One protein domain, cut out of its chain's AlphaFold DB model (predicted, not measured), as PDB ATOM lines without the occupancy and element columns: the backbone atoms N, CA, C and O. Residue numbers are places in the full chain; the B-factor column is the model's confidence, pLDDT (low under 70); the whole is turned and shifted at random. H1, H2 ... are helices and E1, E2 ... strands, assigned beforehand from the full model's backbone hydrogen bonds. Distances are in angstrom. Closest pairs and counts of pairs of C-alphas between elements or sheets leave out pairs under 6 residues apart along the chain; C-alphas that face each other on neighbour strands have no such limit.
ATOM      1  N   PHE A   7      21.773  25.451 -40.958       83.62
ATOM      2  CA  PHE A   7      22.863  25.931 -40.111       83.62
ATOM      3  C   PHE A   7      22.891  25.197 -38.769       83.62
ATOM      4  O   PHE A   7      23.935  24.675 -38.382       83.62
ATOM      5  N   LEU A   8      21.743  25.086 -38.096       80.31
ATOM      6  CA  LEU A   8      21.656  24.410 -36.802       80.31
ATOM      7  C   LEU A   8      22.009  22.924 -36.926       80.31
ATOM      8  O   LEU A   8      22.875  22.442 -36.204       80.31
ATOM      9  N   ASN A   9      21.433  22.212 -37.895       77.12
ATOM     10  CA  ASN A   9      21.675  20.777 -38.066       77.12
ATOM     11  C   ASN A   9      23.146  20.441 -38.352       77.12
ATOM     12  O   ASN A   9      23.624  19.391 -37.933       77.12
ATOM     13  N   ARG A  10      23.882  21.330 -39.029       81.00
ATOM     14  CA  ARG A  10      25.308  21.125 -39.336       81.00
ATOM     15  C   ARG A  10      26.245  21.414 -38.165       81.00
ATOM     16  O   ARG A  10      27.365  20.912 -38.173       81.00
ATOM     17  N   HIS A  11      25.817  22.226 -37.201       84.12
ATOM     18  CA  HIS A  11      26.662  22.681 -36.089       84.12
ATOM     19  C   HIS A  11      26.294  22.044 -34.745       84.12
ATOM     20  O   HIS A  11      26.955  22.313 -33.744       84.12
ATOM     21  N   LEU A  12      25.274  21.183 -34.713       83.12
ATOM     22  CA  LEU A  12      24.976  20.371 -33.541       83.12
ATOM     23  C   LEU A  12      25.934  19.168 -33.474       83.12
ATOM     24  O   LEU A  12      26.094  18.455 -34.471       83.12
ATOM     25  N   PRO A  13      26.580  18.918 -32.323       81.12
ATOM     26  CA  PRO A  13      27.448  17.762 -32.162       81.12
ATOM     27  C   PRO A  13      26.638  16.467 -32.314       81.12
ATOM     28  O   PRO A  13      25.667  16.239 -31.604       81.12
ATOM     29  N   SER A  14      27.055  15.606 -33.246       76.31
ATOM     30  CA  SER A  14      26.405  14.314 -33.534       76.31
ATOM     31  C   SER A  14      27.055  13.125 -32.823       76.31
ATOM     32  O   SER A  14      26.604  11.988 -32.960       76.31
ATOM     33  N   LYS A  15      28.149  13.367 -32.094       79.75
ATOM     34  CA  LYS A  15      28.931  12.348 -31.391       79.75
ATOM     35  C   LYS A  15      29.235  12.815 -29.978       79.75
ATOM     36  O   LYS A  15      29.501  13.994 -29.757       79.75
ATOM     37  N   THR A  16      29.247  11.870 -29.047       80.50
ATOM     38  CA  THR A  16      29.742  12.100 -27.693       80.50
ATOM     39  C   THR A  16      31.261  12.271 -27.712       80.50
ATOM     40  O   THR A  16      31.969  11.654 -28.514       80.50
ATOM     41  N   ALA A  17      31.762  13.128 -26.829       81.38
ATOM     42  CA  ALA A  17      33.184  13.352 -26.610       81.38
ATOM     43  C   ALA A  17      33.499  13.148 -25.126       81.38
ATOM     44  O   ALA A  17      32.639  13.381 -24.278       81.38
ATOM     45  N   ASP A  18      34.729  12.729 -24.822       84.25
ATOM     46  CA  ASP A  18      35.182  12.664 -23.433       84.25
ATOM     47  C   ASP A  18      35.516  14.085 -22.978       84.25
ATOM     48  O   ASP A  18      36.416  14.737 -23.521       84.25
ATOM     49  N   VAL A  19      34.743  14.569 -22.009       85.06
ATOM     50  CA  VAL A  19      34.876  15.914 -21.455       85.06
ATOM     51  C   VAL A  19      35.565  15.814 -20.104       85.06
ATOM     52  O   VAL A  19      35.063  15.149 -19.200       85.06
ATOM     53  N   ARG A  20      36.701  16.495 -19.946       87.75
ATOM     54  CA  ARG A  20      37.426  16.540 -18.669       87.75
ATOM     55  C   ARG A  20      36.751  17.477 -17.676       87.75
ATOM     56  O   ARG A  20      36.605  17.142 -16.503       87.75
ATOM     57  N   ARG A  21      36.336  18.662 -18.133       88.50
ATOM     58  CA  ARG A  21      35.607  19.652 -17.325       88.50
ATOM     59  C   ARG A  21      34.357  20.105 -18.062       88.50
ATOM     60  O   ARG A  21      34.472  20.654 -19.150       88.50
ATOM     61  N   LEU A  22      33.192  19.912 -17.447       91.12
ATOM     62  CA  LEU A  22      31.908  20.420 -17.923       91.12
ATOM     63  C   LEU A  22      31.378  21.431 -16.907       91.12
ATOM     64  O   LEU A  22      30.944  21.049 -15.825       91.12
ATOM     65  N   LEU A  23      31.456  22.718 -17.238       92.81
ATOM     66  CA  LEU A  23      30.971  23.805 -16.390       92.81
ATOM     67  C   LEU A  23      29.887  24.576 -17.133       92.81
ATOM     68  O   LEU A  23      30.174  25.304 -18.083       92.81
ATOM     69  N   ILE A  24      28.647  24.413 -16.681       94.00
ATOM     70  CA  ILE A  24      27.476  25.141 -17.170       94.00
ATOM     71  C   ILE A  24      26.865  25.860 -15.964       94.00
ATOM     72  O   ILE A  24      26.632  25.216 -14.939       94.00
ATOM     73  N   PRO A  25      26.638  27.183 -16.028       93.94
ATOM     74  CA  PRO A  25      26.049  27.903 -14.911       93.94
ATOM     75  C   PRO A  25      24.590  27.486 -14.709       93.94
ATOM     76  O   PRO A  25      23.863  27.249 -15.672       93.94
ATOM     77  N   LYS A  26      24.143  27.467 -13.450       92.88
ATOM     78  CA  LYS A  26      22.712  27.448 -13.132       92.88
ATOM     79  C   LYS A  26      22.116  28.796 -13.521       92.88
ATOM     80  O   LYS A  26      22.730  29.830 -13.252       92.88
ATOM     81  N   PHE A  27      20.945  28.793 -14.138       92.56
ATOM     82  CA  PHE A  27      20.248  30.025 -14.492       92.56
ATOM     83  C   PHE A  27      18.740  29.812 -14.526       92.56
ATOM     84  O   PHE A  27      18.252  28.708 -14.769       92.56
ATOM     85  N   VAL A  28      18.013  30.904 -14.317       91.94
ATOM     86  CA  VAL A  28      16.561  30.972 -14.453       91.94
ATOM     87  C   VAL A  28      16.254  32.145 -15.365       91.94
ATOM     88  O   VAL A  28      16.722  33.252 -15.123       91.94
ATOM     89  N   ILE A  29      15.487  31.915 -16.425       90.62
ATOM     90  CA  ILE A  29      15.080  32.964 -17.359       90.62
ATOM     91  C   ILE A  29      13.567  32.911 -17.504       90.62
ATOM     92  O   ILE A  29      13.001  31.910 -17.942       90.62
ATOM     93  N   THR A  30      12.915  34.024 -17.174       92.31
ATOM     94  CA  THR A  30      11.510  34.260 -17.511       92.31
ATOM     95  C   THR A  30      11.451  35.284 -18.627       92.31
ATOM     96  O   THR A  30      11.923  36.406 -18.470       92.31
ATOM     97  N   PHE A  31      10.829  34.930 -19.744       90.75
ATOM     98  CA  PHE A  31      10.675  35.837 -20.872       90.75
ATOM     99  C   PHE A  31       9.201  36.033 -21.189       90.75
ATOM    100  O   PHE A  31       8.409  35.095 -21.173       90.75
ATOM    101  N   ASN A  32       8.800  37.273 -21.445       94.06
ATOM    102  CA  ASN A  32       7.455  37.580 -21.899       94.06
ATOM    103  C   ASN A  32       7.483  38.769 -22.851       94.06
ATOM    104  O   ASN A  32       8.191  39.744 -22.611       94.06
ATOM    105  N   PHE A  33       6.721  38.676 -23.935       94.31
ATOM    106  CA  PHE A  33       6.608  39.759 -24.898       94.31
ATOM    107  C   PHE A  33       5.313  39.667 -25.705       94.31
ATOM    108  O   PHE A  33       4.647  38.631 -25.778       94.31
ATOM    109  N   GLU A  34       4.961  40.787 -26.329       96.25
ATOM    110  CA  GLU A  34       3.874  40.868 -27.294       96.25
ATOM    111  C   GLU A  34       4.396  40.472 -28.689       96.25
ATOM    112  O   GLU A  34       4.963  41.288 -29.418       96.25
ATOM    113  N   ALA A  35       4.193  39.208 -29.065       95.88
ATOM    114  CA  ALA A  35       4.651  38.636 -30.327       95.88
ATOM    115  C   ALA A  35       4.003  39.272 -31.563       95.88
ATOM    116  O   ALA A  35       4.612  39.272 -32.630       95.88
ATOM    117  N   SER A  36       2.817  39.878 -31.435       94.06
ATOM    118  CA  SER A  36       2.167  40.586 -32.548       94.06
ATOM    119  C   SER A  36       3.029  41.707 -33.132       94.06
ATOM    120  O   SER A  36       2.940  41.962 -34.327       94.06
ATOM    121  N   LYS A  37       3.882  42.357 -32.332       93.12
ATOM    122  CA  LYS A  37       4.794  43.404 -32.824       93.12
ATOM    123  C   LYS A  37       5.875  42.821 -33.732       93.12
ATOM    124  O   LYS A  37       5.999  43.236 -34.877       93.12
ATOM    125  N   VAL A  38       6.567  41.793 -33.242       94.44
ATOM    126  CA  VAL A  38       7.652  41.123 -33.973       94.44
ATOM    127  C   VAL A  38       7.126  40.447 -35.241       94.44
ATOM    128  O   VAL A  38       7.727  40.567 -36.300       94.44
ATOM    129  N   LEU A  39       5.971  39.780 -35.170       94.44
ATOM    130  CA  LEU A  39       5.357  39.135 -36.334       94.44
ATOM    131  C   LEU A  39       5.018  40.144 -37.442       94.44
ATOM    132  O   LEU A  39       5.298  39.874 -38.608       94.44
ATOM    133  N   LYS A  40       4.487  41.323 -37.085       91.25
ATOM    134  CA  LYS A  40       4.232  42.411 -38.042       91.25
ATOM    135  C   LYS A  40       5.522  42.935 -38.673       91.25
ATOM    136  O   LYS A  40       5.556  43.119 -39.885       91.25
ATOM    137  N   GLU A  41       6.572  43.137 -37.876       93.06
ATOM    138  CA  GLU A  41       7.895  43.566 -38.361       93.06
ATOM    139  C   GLU A  41       8.529  42.540 -39.314       93.06
ATOM    140  O   GLU A  41       9.189  42.919 -40.278       93.06
ATOM    141  N   LEU A  42       8.268  41.246 -39.099       93.56
ATOM    142  CA  LEU A  42       8.679  40.155 -39.990       93.56
ATOM    143  C   LEU A  42       7.793  40.011 -41.244       93.56
ATOM    144  O   LEU A  42       8.036  39.128 -42.066       93.56
ATOM    145  N   GLY A  43       6.774  40.860 -41.410       90.69
ATOM    146  CA  GLY A  43       5.892  40.890 -42.581       90.69
ATOM    147  C   GLY A  43       4.588  40.100 -42.435       90.69
ATOM    148  O   GLY A  43       3.762  40.121 -43.349       90.69
ATOM    149  N   LEU A  44       4.342  39.446 -41.293       89.19
ATOM    150  CA  LEU A  44       3.058  38.805 -41.006       89.19
ATOM    151  C   LEU A  44       2.055  39.851 -40.502       89.19
ATOM    152  O   LEU A  44       1.896  40.063 -39.302       89.19
ATOM    153  N   THR A  45       1.369  40.514 -41.430       87.31
ATOM    154  CA  THR A  45       0.408  41.589 -41.124       87.31
ATOM    155  C   THR A  45      -1.049  41.159 -41.275       87.31
ATOM    156  O   THR A  45      -1.885  41.600 -40.491       87.31
ATOM    157  N   LEU A  46      -1.350  40.244 -42.205       83.12
ATOM    158  CA  LEU A  46      -2.719  39.847 -42.572       83.12
ATOM    159  C   LEU A  46      -3.627  39.449 -41.390       83.12
ATOM    160  O   LEU A  46      -4.765  39.914 -41.370       83.12
ATOM    161  N   PRO A  47      -3.181  38.663 -40.386       83.56
ATOM    162  CA  PRO A  47      -4.040  38.302 -39.253       83.56
ATOM    163  C   PRO A  47      -4.397  39.486 -38.346       83.56
ATOM    164  O   PRO A  47      -5.313  39.382 -37.536       83.56
ATOM    165  N   PHE A  48      -3.658  40.593 -38.444       84.44
ATOM    166  CA  PHE A  48      -3.760  41.751 -37.560       84.44
ATOM    167  C   PHE A  48      -4.410  42.976 -38.218       84.44
ATOM    168  O   PHE A  48      -4.584  43.992 -37.542       84.44
ATOM    169  N   THR A  49      -4.717  42.916 -39.517       75.62
ATOM    170  CA  THR A  49      -5.304  44.020 -40.289       75.62
ATOM    171  C   THR A  49      -6.785  43.747 -40.527       75.62
ATOM    172  O   THR A  49      -7.154  42.687 -41.030       75.62
ATOM    173  N   GLY A  50      -7.634  44.708 -40.161       68.31
ATOM    174  CA  GLY A  50      -9.069  44.678 -40.446       68.31
ATOM    175  C   GLY A  50      -9.455  45.645 -41.561       68.31
ATOM    176  O   GLY A  50      -8.688  46.535 -41.925       68.31
ATOM    177  N   ASP A  51     -10.690  45.517 -42.040       59.12
ATOM    178  CA  ASP A  51     -11.230  46.289 -43.171       59.12
ATOM    179  C   ASP A  51     -11.304  47.812 -42.914       59.12
ATOM    180  O   ASP A  51     -11.466  48.599 -43.845       59.12
ATOM    181  N   GLY A  52     -11.151  48.245 -41.658       54.09
ATOM    182  CA  GLY A  52     -11.128  49.654 -41.248       54.09
ATOM    183  C   GLY A  52      -9.780  50.375 -41.394       54.09
ATOM    184  O   GLY A  52      -9.743  51.585 -41.200       54.09
ATOM    185  N   ASP A  53      -8.688  49.678 -41.735       57.31
ATOM    186  CA  ASP A  53      -7.330  50.260 -41.845       57.31
ATOM    187  C   ASP A  53      -6.970  50.701 -43.284       57.31
ATOM    188  O   ASP A  53      -5.809  50.870 -43.646       57.31
ATOM    189  N   GLY A  54      -7.967  50.837 -44.167       49.44
ATOM    190  CA  GLY A  54      -7.786  51.308 -45.550       49.44
ATOM    191  C   GLY A  54      -7.119  50.309 -46.509       49.44
ATOM    192  O   GLY A  54      -7.121  50.529 -47.721       49.44
ATOM    193  N   LEU A  55      -6.605  49.187 -46.003       50.62
ATOM    194  CA  LEU A  55      -6.140  48.054 -46.796       50.62
ATOM    195  C   LEU A  55      -7.272  47.037 -46.933       50.62
ATOM    196  O   LEU A  55      -7.444  46.153 -46.097       50.62
ATOM    197  N   ILE A  56      -8.041  47.158 -48.014       49.38
ATOM    198  CA  ILE A  56      -9.013  46.143 -48.424       49.38
ATOM    199  C   ILE A  56      -8.214  44.929 -48.914       49.38
ATOM    200  O   ILE A  56      -7.908  44.804 -50.099       49.38
ATOM    201  N   SER A  57      -7.818  44.051 -47.996       53.47
ATOM    202  CA  SER A  57      -7.360  42.718 -48.369       53.47
ATOM    203  C   SER A  57      -8.596  41.835 -48.480       53.47
ATOM    204  O   SER A  57      -9.231  41.582 -47.466       53.47
ATOM    205  N   PRO A  58      -8.951  41.294 -49.656       54.78
ATOM    206  CA  PRO A  58     -10.080  40.364 -49.781       54.78
ATOM    207  C   PRO A  58      -9.900  39.058 -48.973       54.78
ATOM    208  O   PRO A  58     -10.788  38.204 -48.984       54.78
ATOM    209  N   TYR A  59      -8.767  38.909 -48.274       54.09
ATOM    210  CA  TYR A  59      -8.393  37.779 -47.428       54.09
ATOM    211  C   TYR A  59      -8.275  38.132 -45.929       54.09
ATOM    212  O   TYR A  59      -7.958  37.240 -45.141       54.09
ATOM    213  N   SER A  60      -8.509  39.389 -45.511       55.56
ATOM    214  CA  SER A  60      -8.567  39.766 -44.086       55.56
ATOM    215  C   SER A  60      -9.686  38.970 -43.402       55.56
ATOM    216  O   SER A  60     -10.813  38.890 -43.886       55.56
ATOM    217  N   GLY A  61      -9.371  38.277 -42.308       53.59
ATOM    218  CA  GLY A  61     -10.351  37.555 -41.487       53.59
ATOM    219  C   GLY A  61     -10.986  36.286 -42.079       53.59
ATOM    220  O   GLY A  61     -11.432  35.446 -41.303       53.59
ATOM    221  N   ARG A  62     -10.968  36.057 -43.404       55.81
ATOM    222  CA  ARG A  62     -11.571  34.858 -44.041       55.81
ATOM    223  C   ARG A  62     -10.930  33.526 -43.643       55.81
ATOM    224  O   ARG A  62     -11.565  32.490 -43.758       55.81
ATOM    225  N   GLY A  63      -9.680  33.528 -43.182       57.62
ATOM    226  CA  GLY A  63      -9.033  32.312 -42.668       57.62
ATOM    227  C   GLY A  63      -9.498  31.908 -41.263       57.62
ATOM    228  O   GLY A  63      -9.187  30.812 -40.817       57.62
ATOM    229  N   LEU A  64     -10.214  32.792 -40.557       61.81
ATOM    230  CA  LEU A  64     -10.703  32.566 -39.194       61.81
ATOM    231  C   LEU A  64     -12.227  32.379 -39.141       61.81
ATOM    232  O   LEU A  64     -12.756  32.049 -38.085       61.81
ATOM    233  N   THR A  65     -12.937  32.547 -40.262       58.00
ATOM    234  CA  THR A  65     -14.403  32.399 -40.344       58.00
ATOM    235  C   THR A  65     -14.885  30.958 -40.175       58.00
ATOM    236  O   THR A  65     -16.071  30.737 -40.019       58.00
ATOM    237  N   GLU A  66     -13.996  29.959 -40.187       62.81
ATOM    238  CA  GLU A  66     -14.363  28.581 -39.813       62.81
ATOM    239  C   GLU A  66     -14.453  28.386 -38.287       62.81
ATOM    240  O   GLU A  66     -14.930  27.355 -37.822       62.81
ATOM    241  N   ILE A  67     -13.990  29.365 -37.494       64.00
ATOM    242  CA  ILE A  67     -14.017  29.312 -36.023       64.00
ATOM    243  C   ILE A  67     -15.362  29.809 -35.473       64.00
ATOM    244  O   ILE A  67     -15.777  29.372 -34.402       64.00
ATOM    245  N   LEU A  68     -16.049  30.708 -36.185       60.06
ATOM    246  CA  LEU A  68     -17.352  31.257 -35.803       60.06
ATOM    247  C   LEU A  68     -18.232  31.375 -37.051       60.06
ATOM    248  O   LEU A  68     -17.770  31.917 -38.048       60.06
ATOM    249  N   ASP A  69     -19.504  30.971 -36.965       60.16
ATOM    250  CA  ASP A  69     -20.520  31.071 -38.039       60.16
ATOM    251  C   ASP A  69     -20.868  32.528 -38.453       60.16
ATOM    252  O   ASP A  69     -21.855  32.783 -39.148       60.16
ATOM    253  N   ASP A  70     -20.076  33.506 -38.013       56.44
ATOM    254  CA  ASP A  70     -20.323  34.928 -38.189       56.44
ATOM    255  C   ASP A  70     -19.736  35.479 -39.497       56.44
ATOM    256  O   ASP A  70     -18.642  35.143 -39.948       56.44
ATOM    257  N   ILE A  71     -20.475  36.428 -40.078       58.19
ATOM    258  CA  ILE A  71     -20.196  37.097 -41.361       58.19
ATOM    259  C   ILE A  71     -19.126  38.206 -41.210       58.19
ATOM    260  O   ILE A  71     -18.758  38.868 -42.181       58.19
ATOM    261  N   TYR A  72     -18.613  38.437 -39.996       60.78
ATOM    262  CA  TYR A  72     -17.715  39.555 -39.699       60.78
ATOM    263  C   TYR A  72     -16.234  39.152 -39.758       60.78
ATOM    264  O   TYR A  72     -15.864  38.078 -39.281       60.78
ATOM    265  N   PRO A  73     -15.355  40.020 -40.292       65.44
ATOM    266  CA  PRO A  73     -13.923  39.751 -40.348       65.44
ATOM    267  C   PRO A  73     -13.331  39.696 -38.932       65.44
ATOM    268  O   PRO A  73     -13.303  40.694 -38.210       65.44
ATOM    269  N   LEU A  74     -12.834  38.523 -38.536       73.62
ATOM    270  CA  LEU A  74     -12.105  38.341 -37.283       73.62
ATOM    271  C   LEU A  74     -10.661  38.816 -37.435       73.62
ATOM    272  O   LEU A  74      -9.968  38.444 -38.382       73.62
ATOM    273  N   ILE A  75     -10.197  39.600 -36.464       80.44
ATOM    274  CA  ILE A  75      -8.816  40.081 -36.402       80.44
ATOM    275  C   ILE A  75      -8.149  39.629 -35.107       80.44
ATOM    276  O   ILE A  75      -8.761  39.600 -34.038       80.44
ATOM    277  N   VAL A  76      -6.862  39.314 -35.190       85.19
ATOM    278  CA  VAL A  76      -6.016  39.081 -34.023       85.19
ATOM    279  C   VAL A  76      -5.553  40.436 -33.501       85.19
ATOM    280  O   VAL A  76      -4.785  41.136 -34.157       85.19
ATOM    281  N   THR A  77      -5.988  40.819 -32.303       87.44
ATOM    282  CA  THR A  77      -5.594  42.111 -31.718       87.44
ATOM    283  C   THR A  77      -4.164  42.075 -31.185       87.44
ATOM    284  O   THR A  77      -3.359  42.955 -31.493       87.44
ATOM    285  N   LYS A  78      -3.841  41.066 -30.365       91.69
ATOM    286  CA  LYS A  78      -2.528  40.889 -29.730       91.69
ATOM    287  C   LYS A  78      -2.212  39.414 -29.546       91.69
ATOM    288  O   LYS A  78      -3.106  38.618 -29.282       91.69
ATOM    289  N   VAL A  79      -0.927  39.087 -29.615       94.50
ATOM    290  CA  VAL A  79      -0.406  37.762 -29.264       94.50
ATOM    291  C   VAL A  79       0.612  37.953 -28.156       94.50
ATOM    292  O   VAL A  79       1.567  38.706 -28.329       94.50
ATOM    293  N   PHE A  80       0.415  37.282 -27.026       96.06
ATOM    294  CA  PHE A  80       1.355  37.301 -25.910       96.06
ATOM    295  C   PHE A  80       2.034  35.943 -25.797       96.06
ATOM    296  O   PHE A  80       1.362  34.918 -25.732       96.06
ATOM    297  N   HIS A  81       3.363  35.947 -25.758       94.88
ATOM    298  CA  HIS A  81       4.156  34.754 -25.499       94.88
ATOM    299  C   HIS A  81       4.887  34.935 -24.173       94.88
ATOM    300  O   HIS A  81       5.571  35.940 -23.979       94.88
ATOM    301  N   LYS A  82       4.724  33.970 -23.266       95.00
ATOM    302  CA  LYS A  82       5.422  33.901 -21.984       95.00
ATOM    303  C   LYS A  82       6.067  32.527 -21.860       95.00
ATOM    304  O   LYS A  82       5.394  31.518 -22.048       95.00
ATOM    305  N   SER A  83       7.344  32.511 -21.522       93.25
ATOM    306  CA  SER A  83       8.152  31.313 -21.351       93.25
ATOM    307  C   SER A  83       8.993  31.405 -20.083       93.25
ATOM    308  O   SER A  83       9.250  32.486 -19.545       93.25
ATOM    309  N   PHE A  84       9.380  30.238 -19.586       93.25
ATOM    310  CA  PHE A  84      10.194  30.065 -18.397       93.25
ATOM    311  C   PHE A  84      11.145  28.899 -18.643       93.25
ATOM    312  O   PHE A  84      10.713  27.859 -19.141       93.25
ATOM    313  N   ILE A  85      12.415  29.075 -18.297       91.75
ATOM    314  CA  ILE A  85      13.402  28.001 -18.278       91.75
ATOM    315  C   ILE A  85      14.238  28.111 -17.009       91.75
ATOM    316  O   ILE A  85      14.661  29.198 -16.620       91.75
ATOM    317  N   GLU A  86      14.483  26.969 -16.389       92.50
ATOM    318  CA  GLU A  86      15.385  26.814 -15.259       92.50
ATOM    319  C   GLU A  86      16.355  25.683 -15.587       92.50
ATOM    320  O   GLU A  86      15.941  24.604 -16.009       92.50
ATOM    321  N   VAL A  87      17.645  25.949 -15.407       90.62
ATOM    322  CA  VAL A  87      18.704  24.950 -15.533       90.62
ATOM    323  C   VAL A  87      19.363  24.790 -14.173       90.62
ATOM    324  O   VAL A  87      19.966  25.725 -13.638       90.62
ATOM    325  N   ASN A  88      19.242  23.588 -13.624       89.12
ATOM    326  CA  ASN A  88      19.827  23.175 -12.359       89.12
ATOM    327  C   ASN A  88      20.434  21.760 -12.492       89.12
ATOM    328  O   ASN A  88      20.389  21.141 -13.556       89.12
ATOM    329  N   GLU A  89      21.060  21.266 -11.424       84.06
ATOM    330  CA  GLU A  89      21.714  19.945 -11.415       84.06
ATOM    331  C   GLU A  89      20.701  18.788 -11.357       84.06
ATOM    332  O   GLU A  89      20.954  17.728 -11.924       84.06
ATOM    333  N   GLU A  90      19.541  19.014 -10.738       73.19
ATOM    334  CA  GLU A  90      18.486  18.011 -10.527       73.19
ATOM    335  C   GLU A  90      17.857  17.566 -11.862       73.19
ATOM    336  O   GLU A  90      17.585  16.388 -12.082       73.19
ATOM    337  N   GLY A  91      17.744  18.483 -12.832       54.72
ATOM    338  CA  GLY A  91      17.302  18.174 -14.198       54.72
ATOM    339  C   GLY A  91      18.270  17.307 -15.021       54.72
ATOM    340  O   GLY A  91      17.911  16.882 -16.119       54.72
ATOM    341  N   THR A  92      19.479  17.033 -14.511       47.81
ATOM    342  CA  THR A  92      20.561  16.285 -15.191       47.81
ATOM    343  C   THR A  92      21.092  15.127 -14.325       47.81
ATOM    344  O   THR A  92      22.195  14.627 -14.538       47.81
ATOM    345  N   GLU A  93      20.337  14.689 -13.314       42.66
ATOM    346  CA  GLU A  93      20.843  13.814 -12.243       42.66
ATOM    347  C   GLU A  93      20.918  12.311 -12.608       42.66
ATOM    348  O   GLU A  93      21.293  11.477 -11.788       42.66
ATOM    349  N   THR A  94      20.608  11.911 -13.846       44.59
ATOM    350  CA  THR A  94      20.485  10.484 -14.219       44.59
ATOM    351  C   THR A  94      21.654   9.890 -15.017       44.59
ATOM    352  O   THR A  94      21.575   8.728 -15.414       44.59
ATOM    353  N   ALA A  95      22.764  10.609 -15.240       48.28
ATOM    354  CA  ALA A  95      23.791  10.174 -16.205       48.28
ATOM    355  C   ALA A  95      25.139   9.657 -15.649       48.28
ATOM    356  O   ALA A  95      25.958   9.195 -16.441       48.28
ATOM    357  N   ALA A  96      25.430   9.704 -14.344       43.00
ATOM    358  CA  ALA A  96      26.831   9.633 -13.897       43.00
ATOM    359  C   ALA A  96      27.161   8.600 -12.805       43.00
ATOM    360  O   ALA A  96      27.705   8.978 -11.777       43.00
ATOM    361  N   ILE A  97      26.957   7.295 -13.043       37.25
ATOM    362  CA  ILE A  97      27.811   6.258 -12.419       37.25
ATOM    363  C   ILE A  97      28.029   5.088 -13.397       37.25
ATOM    364  O   ILE A  97      27.499   3.998 -13.214       37.25
ATOM    365  N   THR A  98      28.865   5.282 -14.421       44.03
ATOM    366  CA  THR A  98      29.495   4.151 -15.135       44.03
ATOM    367  C   THR A  98      31.005   4.358 -15.197       44.03
ATOM    368  O   THR A  98      31.606   4.451 -16.260       44.03
ATOM    369  N   ALA A  99      31.641   4.431 -14.027       39.78
ATOM    370  CA  ALA A  99      33.087   4.277 -13.901       39.78
ATOM    371  C   ALA A  99      33.428   2.779 -13.816       39.78
ATOM    372  O   ALA A  99      33.806   2.267 -12.766       39.78
ATOM    373  N   ALA A 100      33.250   2.046 -14.918       35.78
ATOM    374  CA  ALA A 100      33.798   0.699 -15.043       35.78
ATOM    375  C   ALA A 100      35.207   0.805 -15.639       35.78
ATOM    376  O   ALA A 100      35.409   0.713 -16.848       35.78
ATOM    377  N   THR A 101      36.194   1.033 -14.774       42.12
ATOM    378  CA  THR A 101      37.614   0.851 -15.092       42.12
ATOM    379  C   THR A 101      37.858  -0.585 -15.552       42.12
ATOM    380  O   THR A 101      37.909  -1.499 -14.733       42.12
ATOM    381  N   MET A 102      38.045  -0.787 -16.857       35.16
ATOM    382  CA  MET A 102      38.651  -2.001 -17.399       35.16
ATOM    383  C   MET A 102      40.067  -1.656 -17.868       35.16
ATOM    384  O   MET A 102      40.271  -1.162 -18.973       35.16
ATOM    385  N   ILE A 103      41.061  -1.891 -17.007       44.78
ATOM    386  CA  ILE A 103      42.471  -1.882 -17.411       44.78
ATOM    387  C   ILE A 103      42.788  -3.287 -17.918       44.78
ATOM    388  O   ILE A 103      43.005  -4.198 -17.125       44.78
ATOM    389  N   CYS A 104      42.828  -3.457 -19.237       42.06
ATOM    390  CA  CYS A 104      43.426  -4.627 -19.870       42.06
ATOM    391  C   CYS A 104      44.229  -4.195 -21.102       42.06
ATOM    392  O   CYS A 104      43.658  -3.762 -22.098       42.06
ATOM    393  N   GLY A 105      45.550  -4.392 -21.048       45.34
ATOM    394  CA  GLY A 105      46.392  -4.542 -22.238       45.34
ATOM    395  C   GLY A 105      47.489  -3.491 -22.433       45.34
ATOM    396  O   GLY A 105      47.237  -2.292 -22.470       45.34
ATOM    397  N   CYS A 106      48.715  -3.975 -22.651       45.03
ATOM    398  CA  CYS A 106      49.918  -3.221 -23.014       45.03
ATOM    399  C   CYS A 106      49.880  -2.670 -24.458       45.03
ATOM    400  O   CYS A 106      50.804  -2.901 -25.237       45.03
ATOM    401  N   SER A 107      48.816  -1.964 -24.841       46.34
ATOM    402  CA  SER A 107      48.777  -1.197 -26.089       46.34
ATOM    403  C   SER A 107      49.075   0.270 -25.790       46.34
ATOM    404  O   SER A 107      48.677   0.780 -24.745       46.34
ATOM    405  N   ARG A 108      49.805   0.946 -26.685       44.53
ATOM    406  CA  ARG A 108      50.131   2.376 -26.572       44.53
ATOM    407  C   ARG A 108      48.856   3.154 -26.255       44.53
ATOM    408  O   ARG A 108      47.956   3.206 -27.090       44.53
ATOM    409  N   MET A 109      48.797   3.736 -25.059       45.81
ATOM    410  CA  MET A 109      47.703   4.598 -24.631       45.81
ATOM    411  C   MET A 109      47.655   5.780 -25.602       45.81
ATOM    412  O   MET A 109      48.491   6.680 -25.531       45.81
ATOM    413  N   MET A 110      46.748   5.728 -26.582       49.44
ATOM    414  CA  MET A 110      46.383   6.911 -27.351       49.44
ATOM    415  C   MET A 110      45.870   7.905 -26.318       49.44
ATOM    416  O   MET A 110      44.844   7.658 -25.690       49.44
ATOM    417  N   ILE A 111      46.622   8.981 -26.095       55.34
ATOM    418  CA  ILE A 111      46.155  10.116 -25.308       55.34
ATOM    419  C   ILE A 111      44.972  10.666 -26.099       55.34
ATOM    420  O   ILE A 111      45.153  11.325 -27.121       55.34
ATOM    421  N   LYS A 112      43.758  10.277 -25.704       61.78
ATOM    422  CA  LYS A 112      42.536  10.853 -26.248       61.78
ATOM    423  C   LYS A 112      42.552  12.306 -25.790       61.78
ATOM    424  O   LYS A 112      42.703  12.560 -24.599       61.78
ATOM    425  N   GLU A 113      42.518  13.243 -26.729       66.12
ATOM    426  CA  GLU A 113      42.467  14.663 -26.391       66.12
ATOM    427  C   GLU A 113      41.161  14.917 -25.635       66.12
ATOM    428  O   GLU A 113      40.074  14.862 -26.209       66.12
ATOM    429  N   GLU A 114      41.268  15.099 -24.322       76.31
ATOM    430  CA  GLU A 114      40.131  15.441 -23.481       76.31
ATOM    431  C   GLU A 114      39.785  16.918 -23.697       76.31
ATOM    432  O   GLU A 114      40.664  17.785 -23.671       76.31
ATOM    433  N   ILE A 115      38.503  17.208 -23.909       86.56
ATOM    434  CA  ILE A 115      38.024  18.569 -24.170       86.56
ATOM    435  C   ILE A 115      37.495  19.164 -22.859       86.56
ATOM    436  O   ILE A 115      36.813  18.485 -22.092       86.56
ATOM    437  N   ASP A 116      37.788  20.439 -22.598       91.06
ATOM    438  CA  ASP A 116      37.116  21.213 -21.550       91.06
ATOM    439  C   ASP A 116      35.966  22.019 -22.183       91.06
ATOM    440  O   ASP A 116      36.176  22.746 -23.153       91.06
ATOM    441  N   PHE A 117      34.758  21.921 -21.625       92.38
ATOM    442  CA  PHE A 117      33.608  22.755 -21.978       92.38
ATOM    443  C   PHE A 117      33.250  23.658 -20.794       92.38
ATOM    444  O   PHE A 117      32.721  23.201 -19.779       92.38
ATOM    445  N   ILE A 118      33.561  24.949 -20.916       95.44
ATOM    446  CA  ILE A 118      33.369  25.949 -19.860       95.44
ATOM    447  C   ILE A 118      32.520  27.092 -20.426       95.44
ATOM    448  O   ILE A 118      32.994  27.873 -21.246       95.44
ATOM    449  N   ALA A 119      31.262  27.179 -19.995       95.50
ATOM    450  CA  ALA A 119      30.317  28.222 -20.396       95.50
ATOM    451  C   ALA A 119      30.370  29.427 -19.430       95.50
ATOM    452  O   ALA A 119      29.388  29.754 -18.766       95.50
ATOM    453  N   ASP A 120      31.539  30.066 -19.320       95.19
ATOM    454  CA  ASP A 120      31.813  31.218 -18.436       95.19
ATOM    455  C   ASP A 120      31.657  32.595 -19.118       95.19
ATOM    456  O   ASP A 120      32.034  33.629 -18.567       95.19
ATOM    457  N   HIS A 121      31.079  32.614 -20.315       95.25
ATOM    458  CA  HIS A 121      30.844  33.792 -21.149       95.25
ATOM    459  C   HIS A 121      29.502  33.644 -21.882       95.25
ATOM    460  O   HIS A 121      28.942  32.550 -21.877       95.25
ATOM    461  N   PRO A 122      28.951  34.704 -22.508       96.50
ATOM    462  CA  PRO A 122      27.649  34.626 -23.159       96.50
ATOM    463  C   PRO A 122      27.520  33.466 -24.152       96.50
ATOM    464  O   PRO A 122      28.368  33.304 -25.031       96.50
ATOM    465  N   PHE A 123      26.439  32.695 -24.041       95.06
ATOM    466  CA  PHE A 123      26.202  31.514 -24.871       95.06
ATOM    467  C   PHE A 123      24.754  31.416 -25.358       95.06
ATOM    468  O   PHE A 123      23.832  32.014 -24.800       95.06
ATOM    469  N   LEU A 124      24.566  30.640 -26.424       93.38
ATOM    470  CA  LEU A 124      23.263  30.245 -26.956       93.38
ATOM    471  C   LEU A 124      22.873  28.882 -26.388       93.38
ATOM    472  O   LEU A 124      23.724  28.008 -26.238       93.38
ATOM    473  N   PHE A 125      21.584  28.681 -26.140       92.19
ATOM    474  CA  PHE A 125      21.025  27.375 -25.813       92.19
ATOM    475  C   PHE A 125      19.807  27.076 -26.684       92.19
ATOM    476  O   PHE A 125      19.121  27.976 -27.179       92.19
ATOM    477  N   LEU A 126      19.541  25.784 -26.847       92.19
ATOM    478  CA  LEU A 126      18.389  25.253 -27.555       92.19
ATOM    479  C   LEU A 126      17.872  24.015 -26.829       92.19
ATOM    480  O   LEU A 126      18.655  23.200 -26.351       92.19
ATOM    481  N   VAL A 127      16.552  23.888 -26.763       92.25
ATOM    482  CA  VAL A 127      15.874  22.657 -26.355       92.25
ATOM    483  C   VAL A 127      15.187  22.129 -27.598       92.25
ATOM    484  O   VAL A 127      14.334  22.809 -28.171       92.25
ATOM    485  N   LYS A 128      15.601  20.947 -28.041       89.06
ATOM    486  CA  LYS A 128      15.177  20.340 -29.297       89.06
ATOM    487  C   LYS A 128      14.677  18.928 -29.019       89.06
ATOM    488  O   LYS A 128      15.269  18.222 -28.211       89.06
ATOM    489  N   ASP A 129      13.604  18.532 -29.691       89.94
ATOM    490  CA  ASP A 129      13.254  17.121 -29.796       89.94
ATOM    491  C   ASP A 129      14.127  16.463 -30.871       89.94
ATOM    492  O   ASP A 129      14.066  16.829 -32.049       89.94
ATOM    493  N   ASP A 130      14.948  15.499 -30.468       85.25
ATOM    494  CA  ASP A 130      15.894  14.833 -31.364       85.25
ATOM    495  C   ASP A 130      15.201  13.967 -32.421       85.25
ATOM    496  O   ASP A 130      15.766  13.758 -33.496       85.25
ATOM    497  N   VAL A 131      13.975  13.493 -32.156       88.31
ATOM    498  CA  VAL A 131      13.236  12.634 -33.091       88.31
ATOM    499  C   VAL A 131      12.585  13.458 -34.199       88.31
ATOM    500  O   VAL A 131      12.816  13.193 -35.378       88.31
ATOM    501  N   SER A 132      11.767  14.454 -33.845       90.44
ATOM    502  CA  SER A 132      11.081  15.299 -34.837       90.44
ATOM    503  C   SER A 132      11.959  16.412 -35.406       90.44
ATOM    504  O   SER A 132      11.654  16.969 -36.458       90.44
ATOM    505  N   GLY A 133      13.036  16.769 -34.708       87.06
ATOM    506  CA  GLY A 133      13.878  17.907 -35.042       87.06
ATOM    507  C   GLY A 133      13.319  19.264 -34.597       87.06
ATOM    508  O   GLY A 133      13.957  20.285 -34.860       87.06
ATOM    509  N   VAL A 134      12.156  19.299 -33.936       90.31
ATOM    510  CA  VAL A 134      11.473  20.535 -33.534       90.31
ATOM    511  C   VAL A 134      12.241  21.250 -32.423       90.31
ATOM    512  O   VAL A 134      12.620  20.650 -31.418       90.31
ATOM    513  N   ILE A 135      12.429  22.562 -32.581       90.88
ATOM    514  CA  ILE A 135      13.001  23.436 -31.552       90.88
ATOM    515  C   ILE A 135      11.870  23.908 -30.641       90.88
ATOM    516  O   ILE A 135      10.973  24.627 -31.078       90.88
ATOM    517  N   LEU A 136      11.927  23.507 -29.377       92.38
ATOM    518  CA  LEU A 136      10.962  23.877 -28.343       92.38
ATOM    519  C   LEU A 136      11.332  25.216 -27.695       92.38
ATOM    520  O   LEU A 136      10.463  26.048 -27.450       92.38
ATOM    521  N   PHE A 137      12.628  25.434 -27.453       93.19
ATOM    522  CA  PHE A 137      13.156  26.680 -26.903       93.19
ATOM    523  C   PHE A 137      14.459  27.068 -27.590       93.19
ATOM    524  O   PHE A 137      15.274  26.212 -27.929       93.19
ATOM    525  N   ILE A 138      14.668  28.372 -27.738       93.38
ATOM    526  CA  ILE A 138      15.936  28.968 -28.149       93.38
ATOM    527  C   ILE A 138      16.153  30.241 -27.339       93.38
ATOM    528  O   ILE A 138      15.213  31.006 -27.112       93.38
ATOM    529  N   GLY A 139      17.381  30.471 -26.894       92.38
ATOM    530  CA  GLY A 139      17.694  31.671 -26.134       92.38
ATOM    531  C   GLY A 139      19.182  31.919 -25.975       92.38
ATOM    532  O   GLY A 139      20.023  31.088 -26.314       92.38
ATOM    533  N   THR A 140      19.493  33.099 -25.454       93.88
ATOM    534  CA  THR A 140      20.851  33.537 -25.130       93.88
ATOM    535  C   THR A 140      20.963  33.787 -23.638       93.88
ATOM    536  O   THR A 140      20.162  34.542 -23.083       93.88
ATOM    537  N   VAL A 141      21.991  33.234 -23.006       94.44
ATOM    538  CA  VAL A 141      22.385  33.595 -21.645       94.44
ATOM    539  C   VAL A 141      23.502  34.622 -21.753       94.44
ATOM    540  O   VAL A 141      24.617  34.290 -22.135       94.44
ATOM    541  N   LEU A 142      23.194  35.884 -21.451       94.69
ATOM    542  CA  LEU A 142      24.194  36.961 -21.399       94.69
ATOM    543  C   LEU A 142      24.784  37.113 -19.994       94.69
ATOM    544  O   LEU A 142      25.965  37.407 -19.839       94.69
TER     545      LEU A 142
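AT A GLANCE: This is residues 7 to 142 of the 147 residues of the protein "serpin-ZXA-like" of Nicotiana tabacum (UniProt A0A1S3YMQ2). With little regular structure, the model is a long rod with three two-stranded pairs: ribbon E2-E3, hairpin E5-E6 near the middle, and parallel E1-E4, beyond which residues 90 to 111 stick out. Unnamed residues 42 to 79 make the other end. Of 136 printed residues, 50 are in named elements, H1 E1 E2 H2 E3 E4 E5 E6, class mixed; it is extended, radius of gyration of the C-alphas 24.8 A, spanning 82 by 26 by 25 A.

IN THESE COORDINATES: H1, residues 7 to 11, begins at C-alpha 7 (22.863, 25.931, -40.111). E1 is 19 to 23; E2, 27 to 34, 23.4 A; H2, 35 to 41; E3, 80 to 87, 23.7 A; E4, 115 to 118; E5, 123 to 128; E6, 135 to 141, ending at C-alpha 141 (22.385, 33.595, -21.645).

HOW THE PARTS SIT: E2 and E3 are antiparallel, 174 degrees; N 29 and O 85 are 2.8 A apart. The closest C-alphas of H2 and E3, Ala 35 and Phe 80, are 5.7 A apart. E2 and E6 are near each other. E5 and E6 form an antiparallel hairpin, 166 degrees; N 125 and O 139 are 2.9 A apart. E1 and E4 are parallel, 2 degrees; N 20 and O 115 are 2.9 A apart. H1 is apart from E5. In H1 and H2 every O i to N i+4 pair is within hydrogen-bond range.

THE WHOLE: The farthest C-alphas, Ile 71 and Cys 106, are 82.9 A apart. The printed part has no cut. Links H2 to E3 and E3 to E4 are long. pLDDT is under 70 in residues 50 to 73 and 91 to 113.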